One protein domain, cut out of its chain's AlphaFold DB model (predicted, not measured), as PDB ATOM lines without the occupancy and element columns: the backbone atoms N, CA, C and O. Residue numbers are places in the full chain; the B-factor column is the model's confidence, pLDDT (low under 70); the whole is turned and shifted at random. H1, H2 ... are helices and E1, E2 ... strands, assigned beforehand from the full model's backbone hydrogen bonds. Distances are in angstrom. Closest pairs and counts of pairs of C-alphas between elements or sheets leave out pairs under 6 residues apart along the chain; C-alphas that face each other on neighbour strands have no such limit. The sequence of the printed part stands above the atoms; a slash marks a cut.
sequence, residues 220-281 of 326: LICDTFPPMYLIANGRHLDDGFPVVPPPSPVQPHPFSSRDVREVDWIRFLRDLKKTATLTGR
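Overview. This is residues 220 to 281 of the 326 residues of an uncharacterized protein of Piloderma croceum (strain F 1598) (UniProt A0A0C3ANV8). This is a loose rod with little regular structure: the backbone runs along it through the short strand E1, folds back through the long unnamed stretch 232 to 253, and after the small helix H1 runs along it again as H2, the longest helix. The printed part has 62 residues, with one named strand and two named helices in the order E1, H1, H2; these hold only 24 residues, mostly helix. The radius of gyration of the C-alphas is 13.6 A, and the spans are 45 by 19 by 18 A.

Arrangement. E1, residues 228 to 231, pairs with no named strand. It is apart from H1, residues 254 to 257, and from H2, residues 262 to 277. H1 and H2 are apart too, though a tight link of 4 residues joins them. In H2 every O i to N i+4 pair is within hydrogen-bond range; H1 is too short for such a pair, and its one O i to N i+3 pair is within range.

Along the chain. E1 begins at C-alpha 228, (-37.380, 33.397, -50.927), and is 10.5 A long. H1 measures 5.2 A. H2 measures 22.6 A, from C-alpha 262 at (-37.459, 48.384, -57.705) to C-alpha 277 at (-28.128, 50.428, -37.170).

Size, cuts and confidence. The C-alphas farthest apart, of Leu 220 and Arg 281, are 44.8 A apart. The printed part has no cut. The link from E1 to H1 is long, 22 residues. Residues 278 to 281 have pLDDT under 70.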
ATOM      1  N   LEU A 220     -57.721  38.991 -58.126       73.56
ATOM      2  CA  LEU A 220     -56.516  38.159 -58.132       73.56
ATOM      3  C   LEU A 220     -56.581  37.106 -57.026       73.56
ATOM      4  O   LEU A 220     -56.578  37.426 -55.838       73.56
ATOM      5  N   ILE A 221     -56.602  35.834 -57.435       81.69
ATOM      6  CA  ILE A 221     -56.366  34.709 -56.532       81.69
ATOM      7  C   ILE A 221     -54.917  34.837 -56.046       81.69
ATOM      8  O   ILE A 221     -53.966  34.769 -56.821       81.69
ATOM      9  N   CYS A 222     -54.772  35.130 -54.757       76.75
ATOM     10  CA  CYS A 222     -53.498  35.358 -54.090       76.75
ATOM     11  C   CYS A 222     -52.860  33.992 -53.802       76.75
ATOM     12  O   CYS A 222     -53.077  33.424 -52.735       76.75
ATOM     13  N   ASP A 223     -52.124  33.441 -54.770       81.12
ATOM     14  CA  ASP A 223     -51.359  32.211 -54.547       81.12
ATOM     15  C   ASP A 223     -50.219  32.468 -53.547       81.12
ATOM     16  O   ASP A 223     -49.550  33.511 -53.592       81.12
ATOM     17  N   THR A 224     -49.995  31.508 -52.646       84.31
ATOM     18  CA  THR A 224     -48.856  31.519 -51.719       84.31
ATOM     19  C   THR A 224     -47.562  31.371 -52.512       84.31
ATOM     20  O   THR A 224     -47.408  30.450 -53.320       84.31
ATOM     21  N   PHE A 225     -46.608  32.268 -52.275       80.69
ATOM     22  CA  PHE A 225     -45.323  32.221 -52.964       80.69
ATOM     23  C   PHE A 225     -44.373  31.201 -52.340       80.69
ATOM     24  O   PHE A 225     -44.411  30.971 -51.128       80.69
ATOM     25  N   PRO A 226     -43.469  30.616 -53.146       86.31
ATOM     26  CA  PRO A 226     -42.366  29.861 -52.582       86.31
ATOM     27  C   PRO A 226     -41.527  30.773 -51.671       86.31
ATOM     28  O   PRO A 226     -41.370  31.962 -51.970       86.31
ATOM     29  N   PRO A 227     -40.978  30.237 -50.568       87.19
ATOM     30  CA  PRO A 227     -40.098  31.003 -49.699       87.19
ATOM     31  C   PRO A 227     -38.883  31.491 -50.491       87.19
ATOM     32  O   PRO A 227     -38.270  30.733 -51.245       87.19
ATOM     33  N   MET A 228     -38.536  32.760 -50.302       89.94
ATOM     34  CA  MET A 228     -37.380  33.397 -50.927       89.94
ATOM     35  C   MET A 228     -36.436  33.900 -49.839       89.94
ATOM     36  O   MET A 228     -36.863  34.218 -48.728       89.94
ATOM     37  N   TYR A 229     -35.140  33.957 -50.127       89.69
ATOM     38  CA  TYR A 229     -34.141  34.396 -49.158       89.69
ATOM     39  C   TYR A 229     -33.113  35.310 -49.809       89.69
ATOM     40  O   TYR A 229     -32.803  35.189 -50.994       89.69
ATOM     41  N   LEU A 230     -32.584  36.225 -49.001       91.19
ATOM     42  CA  LEU A 230     -31.441  37.055 -49.354       91.19
ATOM     43  C   LEU A 230     -30.367  36.905 -48.289       91.19
ATOM     44  O   LEU A 230     -30.646  36.775 -47.094       91.19
ATOM     45  N   ILE A 231     -29.129  36.933 -48.758       89.88
ATOM     46  CA  ILE A 231     -27.941  36.901 -47.919       89.88
ATOM     47  C   ILE A 231     -27.522  38.352 -47.707       89.88
ATOM     48  O   ILE A 231     -27.468  39.120 -48.666       89.88
ATOM     49  N   ALA A 232     -27.280  38.746 -46.458       92.31
ATOM     50  CA  ALA A 232     -26.759  40.075 -46.162       92.31
ATOM     51  C   ALA A 232     -25.379  40.273 -46.817       92.31
ATOM     52  O   ALA A 232     -24.621  39.319 -46.993       92.31
ATOM     53  N   ASN A 233     -25.019  41.518 -47.138       93.00
ATOM     54  CA  ASN A 233     -23.707  41.844 -47.718       93.00
ATOM     55  C   ASN A 233     -22.548  41.569 -46.746       93.00
ATOM     56  O   ASN A 233     -21.387  41.544 -47.151       93.00
ATOM     57  N   GLY A 234     -22.854  41.384 -45.464       90.62
ATOM     58  CA  GLY A 234     -21.880  41.079 -44.437       90.62
ATOM     59  C   GLY A 234     -22.457  40.212 -43.327       90.62
ATOM     60  O   GLY A 234     -23.393  39.433 -43.503       90.62
ATOM     61  N   ARG A 235     -21.833  40.318 -42.164       86.69
ATOM     62  CA  ARG A 235     -22.120  39.489 -40.984       86.69
ATOM     63  C   ARG A 235     -23.201  40.099 -40.100       86.69
ATOM     64  O   ARG A 235     -23.757  39.389 -39.260       86.69
ATOM     65  N   HIS A 236     -23.497  41.381 -40.299       86.19
ATOM     66  CA  HIS A 236     -24.471  42.131 -39.527       86.19
ATOM     67  C   HIS A 236     -25.545  42.748 -40.430       86.19
ATOM     68  O   HIS A 236     -25.344  42.958 -41.622       86.19
ATOM     69  N   LEU A 237     -26.713  43.048 -39.858       86.56
ATOM     70  CA  LEU A 237     -27.847  43.606 -40.607       86.56
ATOM     71  C   LEU A 237     -27.595  45.045 -41.099       86.56
ATOM     72  O   LEU A 237     -28.199  45.479 -42.079       86.56
ATOM     73  N   ASP A 238     -26.713  45.792 -40.435       90.56
ATOM     74  CA  ASP A 238     -26.295  47.143 -40.825       90.56
ATOM     75  C   ASP A 238     -25.355  47.156 -42.041       90.56
ATOM     76  O   ASP A 238     -25.319  48.154 -42.774       90.56
ATOM     77  N   ASP A 239     -24.699  46.030 -42.343       92.44
ATOM     78  CA  ASP A 239     -23.991  45.835 -43.616       92.44
ATOM     79  C   ASP A 239     -24.979  45.910 -44.802       92.44
ATOM     80  O   ASP A 239     -24.623  46.317 -45.913       92.44
ATOM     81  N   GLY A 240     -26.264  45.642 -44.542       93.44
ATOM     82  CA  GLY A 240     -27.358  45.716 -45.501       93.44
ATOM     83  C   GLY A 240     -27.480  44.459 -46.359       93.44
ATOM     84  O   GLY A 240     -26.872  43.426 -46.086       93.44
ATOM     85  N   PHE A 241     -28.282  44.556 -47.415       95.88
ATOM     86  CA  PHE A 241     -28.561  43.462 -48.347       95.88
ATOM     87  C   PHE A 241     -28.262  43.899 -49.788       95.88
ATOM     88  O   PHE A 241     -28.206  45.109 -50.051       95.88
ATOM     89  N   PRO A 242     -28.075  42.951 -50.723       96.19
ATOM     90  CA  PRO A 242     -27.982  43.247 -52.145       96.19
ATOM     91  C   PRO A 242     -29.205  44.030 -52.625       96.19
ATOM     92  O   PRO A 242     -30.326  43.770 -52.195       96.19
ATOM     93  N   VAL A 243     -28.985  44.980 -53.536       96.00
ATOM     94  CA  VAL A 243     -30.068  45.793 -54.121       96.00
ATOM     95  C   VAL A 243     -30.968  44.961 -55.040       96.00
ATOM     96  O   VAL A 243     -32.143  45.273 -55.207       96.00
ATOM     97  N   VAL A 244     -30.440  43.870 -55.590       95.81
ATOM     98  CA  VAL A 244     -31.163  42.934 -56.457       95.81
ATOM     99  C   VAL A 244     -32.278  42.228 -55.662       95.81
ATOM    100  O   VAL A 244     -32.076  41.919 -54.483       95.81
ATOM    101  N   PRO A 245     -33.461  41.974 -56.260       93.75
ATOM    102  CA  PRO A 245     -34.501  41.177 -55.618       93.75
ATOM    103  C   PRO A 245     -34.007  39.763 -55.253       93.75
ATOM    104  O   PRO A 245     -33.038  39.268 -55.835       93.75
ATOM    105  N   PRO A 246     -34.674  39.086 -54.298       94.38
ATOM    106  CA  PRO A 246     -34.362  37.701 -53.968       94.38
ATOM    107  C   PRO A 246     -34.440  36.803 -55.210       94.38
ATOM    108  O   PRO A 246     -35.358  36.975 -56.009       94.38
ATOM    109  N   PRO A 247     -33.566  35.795 -55.359       94.25
ATOM    110  CA  PRO A 247     -33.748  34.778 -56.385       94.25
ATOM    111  C   PRO A 247     -35.108  34.081 -56.228       94.25
ATOM    112  O   PRO A 247     -35.465  33.639 -55.134       94.25
ATOM    113  N   SER A 248     -35.855  33.955 -57.328       94.31
ATOM    114  CA  SER A 248     -37.157  33.284 -57.357       94.31
ATOM    115  C   SER A 248     -37.185  32.173 -58.407       94.31
ATOM    116  O   SER A 248     -36.687  32.380 -59.512       94.31
ATOM    117  N   PRO A 249     -37.792  31.005 -58.111       93.81
ATOM    118  CA  PRO A 249     -37.971  29.940 -59.097       93.81
ATOM    119  C   PRO A 249     -39.175  30.169 -60.031       93.81
ATOM    120  O   PRO A 249     -39.426  29.338 -60.903       93.81
ATOM    121  N   VAL A 250     -39.955  31.241 -59.835       92.94
ATOM    122  CA  VAL A 250     -41.196  31.516 -60.580       92.94
ATOM    123  C   VAL A 250     -40.987  32.678 -61.552       92.94
ATOM    124  O   VAL A 250     -40.490  33.729 -61.156       92.94
ATOM    125  N   GLN A 251     -41.421  32.496 -62.806       92.50
ATOM    126  CA  GLN A 251     -41.447  33.533 -63.841       92.50
ATOM    127  C   GLN A 251     -42.903  33.778 -64.299       92.50
ATOM    128  O   GLN A 251     -43.578  32.809 -64.655       92.50
ATOM    129  N   PRO A 252     -43.399  35.032 -64.327       90.75
ATOM    130  CA  PRO A 252     -42.706  36.264 -63.943       90.75
ATOM    131  C   PRO A 252     -42.415  36.336 -62.437       90.75
ATOM    132  O   PRO A 252     -43.096  35.694 -61.638       90.75
ATOM    133  N   HIS A 253     -41.399  37.120 -62.060       93.19
ATOM    134  CA  HIS A 253     -40.976  37.250 -60.666       93.19
ATOM    135  C   HIS A 253     -42.160  37.670 -59.765       93.19
ATOM    136  O   HIS A 253     -42.922  38.562 -60.150       93.19
ATOM    137  N   PRO A 254     -42.312  37.115 -58.543       90.75
ATOM    138  CA  PRO A 254     -43.412  37.451 -57.630       90.75
ATOM    139  C   PRO A 254     -43.559  38.945 -57.321       90.75
ATOM    140  O   PRO A 254     -44.651  39.429 -57.043       90.75
ATOM    141  N   PHE A 255     -42.462  39.702 -57.378       91.12
ATOM    142  CA  PHE A 255     -42.507  41.156 -57.195       91.12
ATOM    143  C   PHE A 255     -43.318  41.837 -58.300       91.12
ATOM    144  O   PHE A 255     -44.109  42.727 -58.007       91.12
ATOM    145  N   SER A 256     -43.206  41.367 -59.544       89.25
ATOM    146  CA  SER A 256     -43.965  41.904 -60.673       89.25
ATOM    147  C   SER A 256     -45.462  41.632 -60.531       89.25
ATOM    148  O   SER A 256     -46.267  42.520 -60.794       89.25
ATOM    149  N   SER A 257     -45.857  40.441 -60.058       86.50
ATOM    150  CA  SER A 257     -47.277  40.113 -59.850       86.50
ATOM    151  C   SER A 257     -47.907  40.848 -58.660       86.50
ATOM    152  O   SER A 257     -49.131  40.925 -58.564       86.50
ATOM    153  N   ARG A 258     -47.085  41.407 -57.764       83.19
ATOM    154  CA  ARG A 258     -47.513  42.177 -56.587       83.19
ATOM    155  C   ARG A 258     -47.261  43.677 -56.702       83.19
ATOM    156  O   ARG A 258     -47.397  44.369 -55.697       83.19
ATOM    157  N   ASP A 259     -46.907  44.168 -57.890       86.75
ATOM    158  CA  ASP A 259     -46.600  45.588 -58.129       86.75
ATOM    159  C   ASP A 259     -45.511  46.132 -57.175       86.75
ATOM    160  O   ASP A 259     -45.509  47.291 -56.757       86.75
ATOM    161  N   VAL A 260     -44.564  45.270 -56.791       89.88
ATOM    162  CA  VAL A 260     -43.383  45.664 -56.022       89.88
ATOM    163  C   VAL A 260     -42.334  46.136 -57.014       89.88
ATOM    164  O   VAL A 260     -41.642  45.342 -57.654       89.88
ATOM    165  N   ARG A 261     -42.231  47.456 -57.155       91.19
ATOM    166  CA  ARG A 261     -41.252  48.090 -58.040       91.19
ATOM    167  C   ARG A 261     -39.882  48.135 -57.372       91.19
ATOM    168  O   ARG A 261     -39.766  48.128 -56.146       91.19
ATOM    169  N   GLU A 262     -38.841  48.280 -58.182       92.69
ATOM    170  CA  GLU A 262     -37.459  48.384 -57.705       92.69
ATOM    171  C   GLU A 262     -37.274  49.516 -56.679       92.69
ATOM    172  O   GLU A 262     -36.643  49.330 -55.643       92.69
ATOM    173  N   VAL A 263     -37.912  50.670 -56.901       93.19
ATOM    174  CA  VAL A 263     -37.878  51.812 -55.968       93.19
ATOM    175  C   VAL A 263     -38.448  51.449 -54.593       93.19
ATOM    176  O   VAL A 263     -37.905  51.864 -53.566       93.19
ATOM    177  N   ASP A 264     -39.534  50.674 -54.562       90.31
ATOM    178  CA  ASP A 264     -40.183  50.246 -53.322       90.31
ATOM    179  C   ASP A 264     -39.289  49.240 -52.573       90.31
ATOM    180  O   ASP A 264     -39.117  49.346 -51.355       90.31
ATOM    181  N   TRP A 265     -38.631  48.342 -53.313       93.00
ATOM    182  CA  TRP A 265     -37.646  47.400 -52.781       93.00
ATOM    183  C   TRP A 265     -36.401  48.098 -52.205       93.00
ATOM    184  O   TRP A 265     -36.030  47.863 -51.052       93.00
ATOM    185  N   ILE A 266     -35.800  49.036 -52.943       94.50
ATOM    186  CA  ILE A 266     -34.649  49.832 -52.481       94.50
ATOM    187  C   ILE A 266     -35.000  50.615 -51.213       94.50
ATOM    188  O   ILE A 266     -34.198  50.701 -50.275       94.50
ATOM    189  N   ARG A 267     -36.199  51.205 -51.166       91.44
ATOM    190  CA  ARG A 267     -36.670  51.934 -49.986       91.44
ATOM    191  C   ARG A 267     -36.817  51.002 -48.785       91.44
ATOM    192  O   ARG A 267     -36.339  51.358 -47.709       91.44
ATOM    193  N   PHE A 268     -37.392  49.816 -48.975       91.19
ATOM    194  CA  PHE A 268     -37.479  48.798 -47.930       91.19
ATOM    195  C   PHE A 268     -36.095  48.426 -47.380       91.19
ATOM    196  O   PHE A 268     -35.892  48.473 -46.168       91.19
ATOM    197  N   LEU A 269     -35.118  48.146 -48.249       93.56
ATOM    198  CA  LEU A 269     -33.751  47.820 -47.825       93.56
ATOM    199  C   LEU A 269     -33.088  48.958 -47.040       93.56
ATOM    200  O   LEU A 269     -32.387  48.718 -46.055       93.56
ATOM    201  N   ARG A 270     -33.327  50.208 -47.445       93.19
ATOM    202  CA  ARG A 270     -32.829  51.392 -46.738       93.19
ATOM    203  C   ARG A 270     -33.439  51.516 -45.347       93.19
ATOM    204  O   ARG A 270     -32.715  51.800 -44.394       93.19
ATOM    205  N   ASP A 271     -34.748  51.328 -45.234       89.56
ATOM    206  CA  ASP A 271     -35.452  51.422 -43.958       89.56
ATOM    207  C   ASP A 271     -35.036  50.271 -43.028       89.56
ATOM    208  O   ASP A 271     -34.743  50.513 -41.860       89.56
ATOM    209  N   LEU A 272     -34.858  49.059 -43.564       90.44
ATOM    210  CA  LEU A 272     -34.324  47.906 -42.834       90.44
ATOM    211  C   LEU A 272     -32.892  48.143 -42.330       90.44
ATOM    212  O   LEU A 272     -32.578  47.852 -41.177       90.44
ATOM    213  N   LYS A 273     -32.018  48.723 -43.158       91.81
ATOM    214  CA  LYS A 273     -30.656  49.085 -42.740       91.81
ATOM    215  C   LYS A 273     -30.671  50.143 -41.632       91.81
ATOM    216  O   LYS A 273     -29.931  50.022 -40.659       91.81
ATOM    217  N   LYS A 274     -31.538  51.157 -41.735       89.44
ATOM    218  CA  LYS A 274     -31.702  52.175 -40.684       89.44
ATOM    219  C   LYS A 274     -32.156  51.550 -39.366       89.44
ATOM    220  O   LYS A 274     -31.558  51.843 -38.333       89.44
ATOM    221  N   THR A 275     -33.156  50.670 -39.383       85.56
ATOM    222  CA  THR A 275     -33.616  50.006 -38.152       85.56
ATOM    223  C   THR A 275     -32.561  49.060 -37.576       85.56
ATOM    224  O   THR A 275     -32.414  48.989 -36.356       85.56
ATOM    225  N   ALA A 276     -31.755  48.413 -38.423       86.25
ATOM    226  CA  ALA A 276     -30.633  47.585 -37.986       86.25
ATOM    227  C   ALA A 276     -29.541  48.387 -37.253       86.25
ATOM    228  O   ALA A 276     -29.072  47.959 -36.193       86.25
ATOM    229  N   THR A 277     -29.183  49.575 -37.762       85.06
ATOM    230  CA  THR A 277     -28.128  50.428 -37.170       85.06
ATOM    231  C   THR A 277     -28.445  50.937 -35.759       85.06
ATOM    232  O   THR A 277     -27.534  51.298 -35.017       85.06
ATOM    233  N   LEU A 278     -29.712  50.922 -35.332       67.12
ATOM    234  CA  LEU A 278     -30.127  51.475 -34.036       67.12
ATOM    235  C   LEU A 278     -29.801  50.580 -32.822       67.12
ATOM    236  O   LEU A 278     -30.045  50.958 -31.682       67.12
ATOM    237  N   THR A 279     -29.182  49.412 -33.009       61.28
ATOM    238  CA  THR A 279     -29.136  48.381 -31.956       61.28
ATOM    239  C   THR A 279     -27.863  48.299 -31.094       61.28
ATOM    240  O   THR A 279     -27.642  47.285 -30.441       61.28
ATOM    241  N   GLY A 280     -27.044  49.350 -30.992       56.59
ATOM    242  CA  GLY A 280     -25.838  49.320 -30.142       56.59
ATOM    243  C   GLY A 280     -26.093  49.485 -28.632       56.59
ATOM    244  O   GLY A 280     -25.560  48.732 -27.820       56.59
ATOM    245  N   ARG A 281     -26.911  50.471 -28.230       52.22
ATOM    246  CA  ARG A 281     -27.122  50.826 -26.805       52.22
ATOM    247  C   ARG A 281     -28.485  50.388 -26.252       52.22
ATOM    248  O   ARG A 281     -28.594  50.154 -25.054       52.22
TER     249      ARG A 281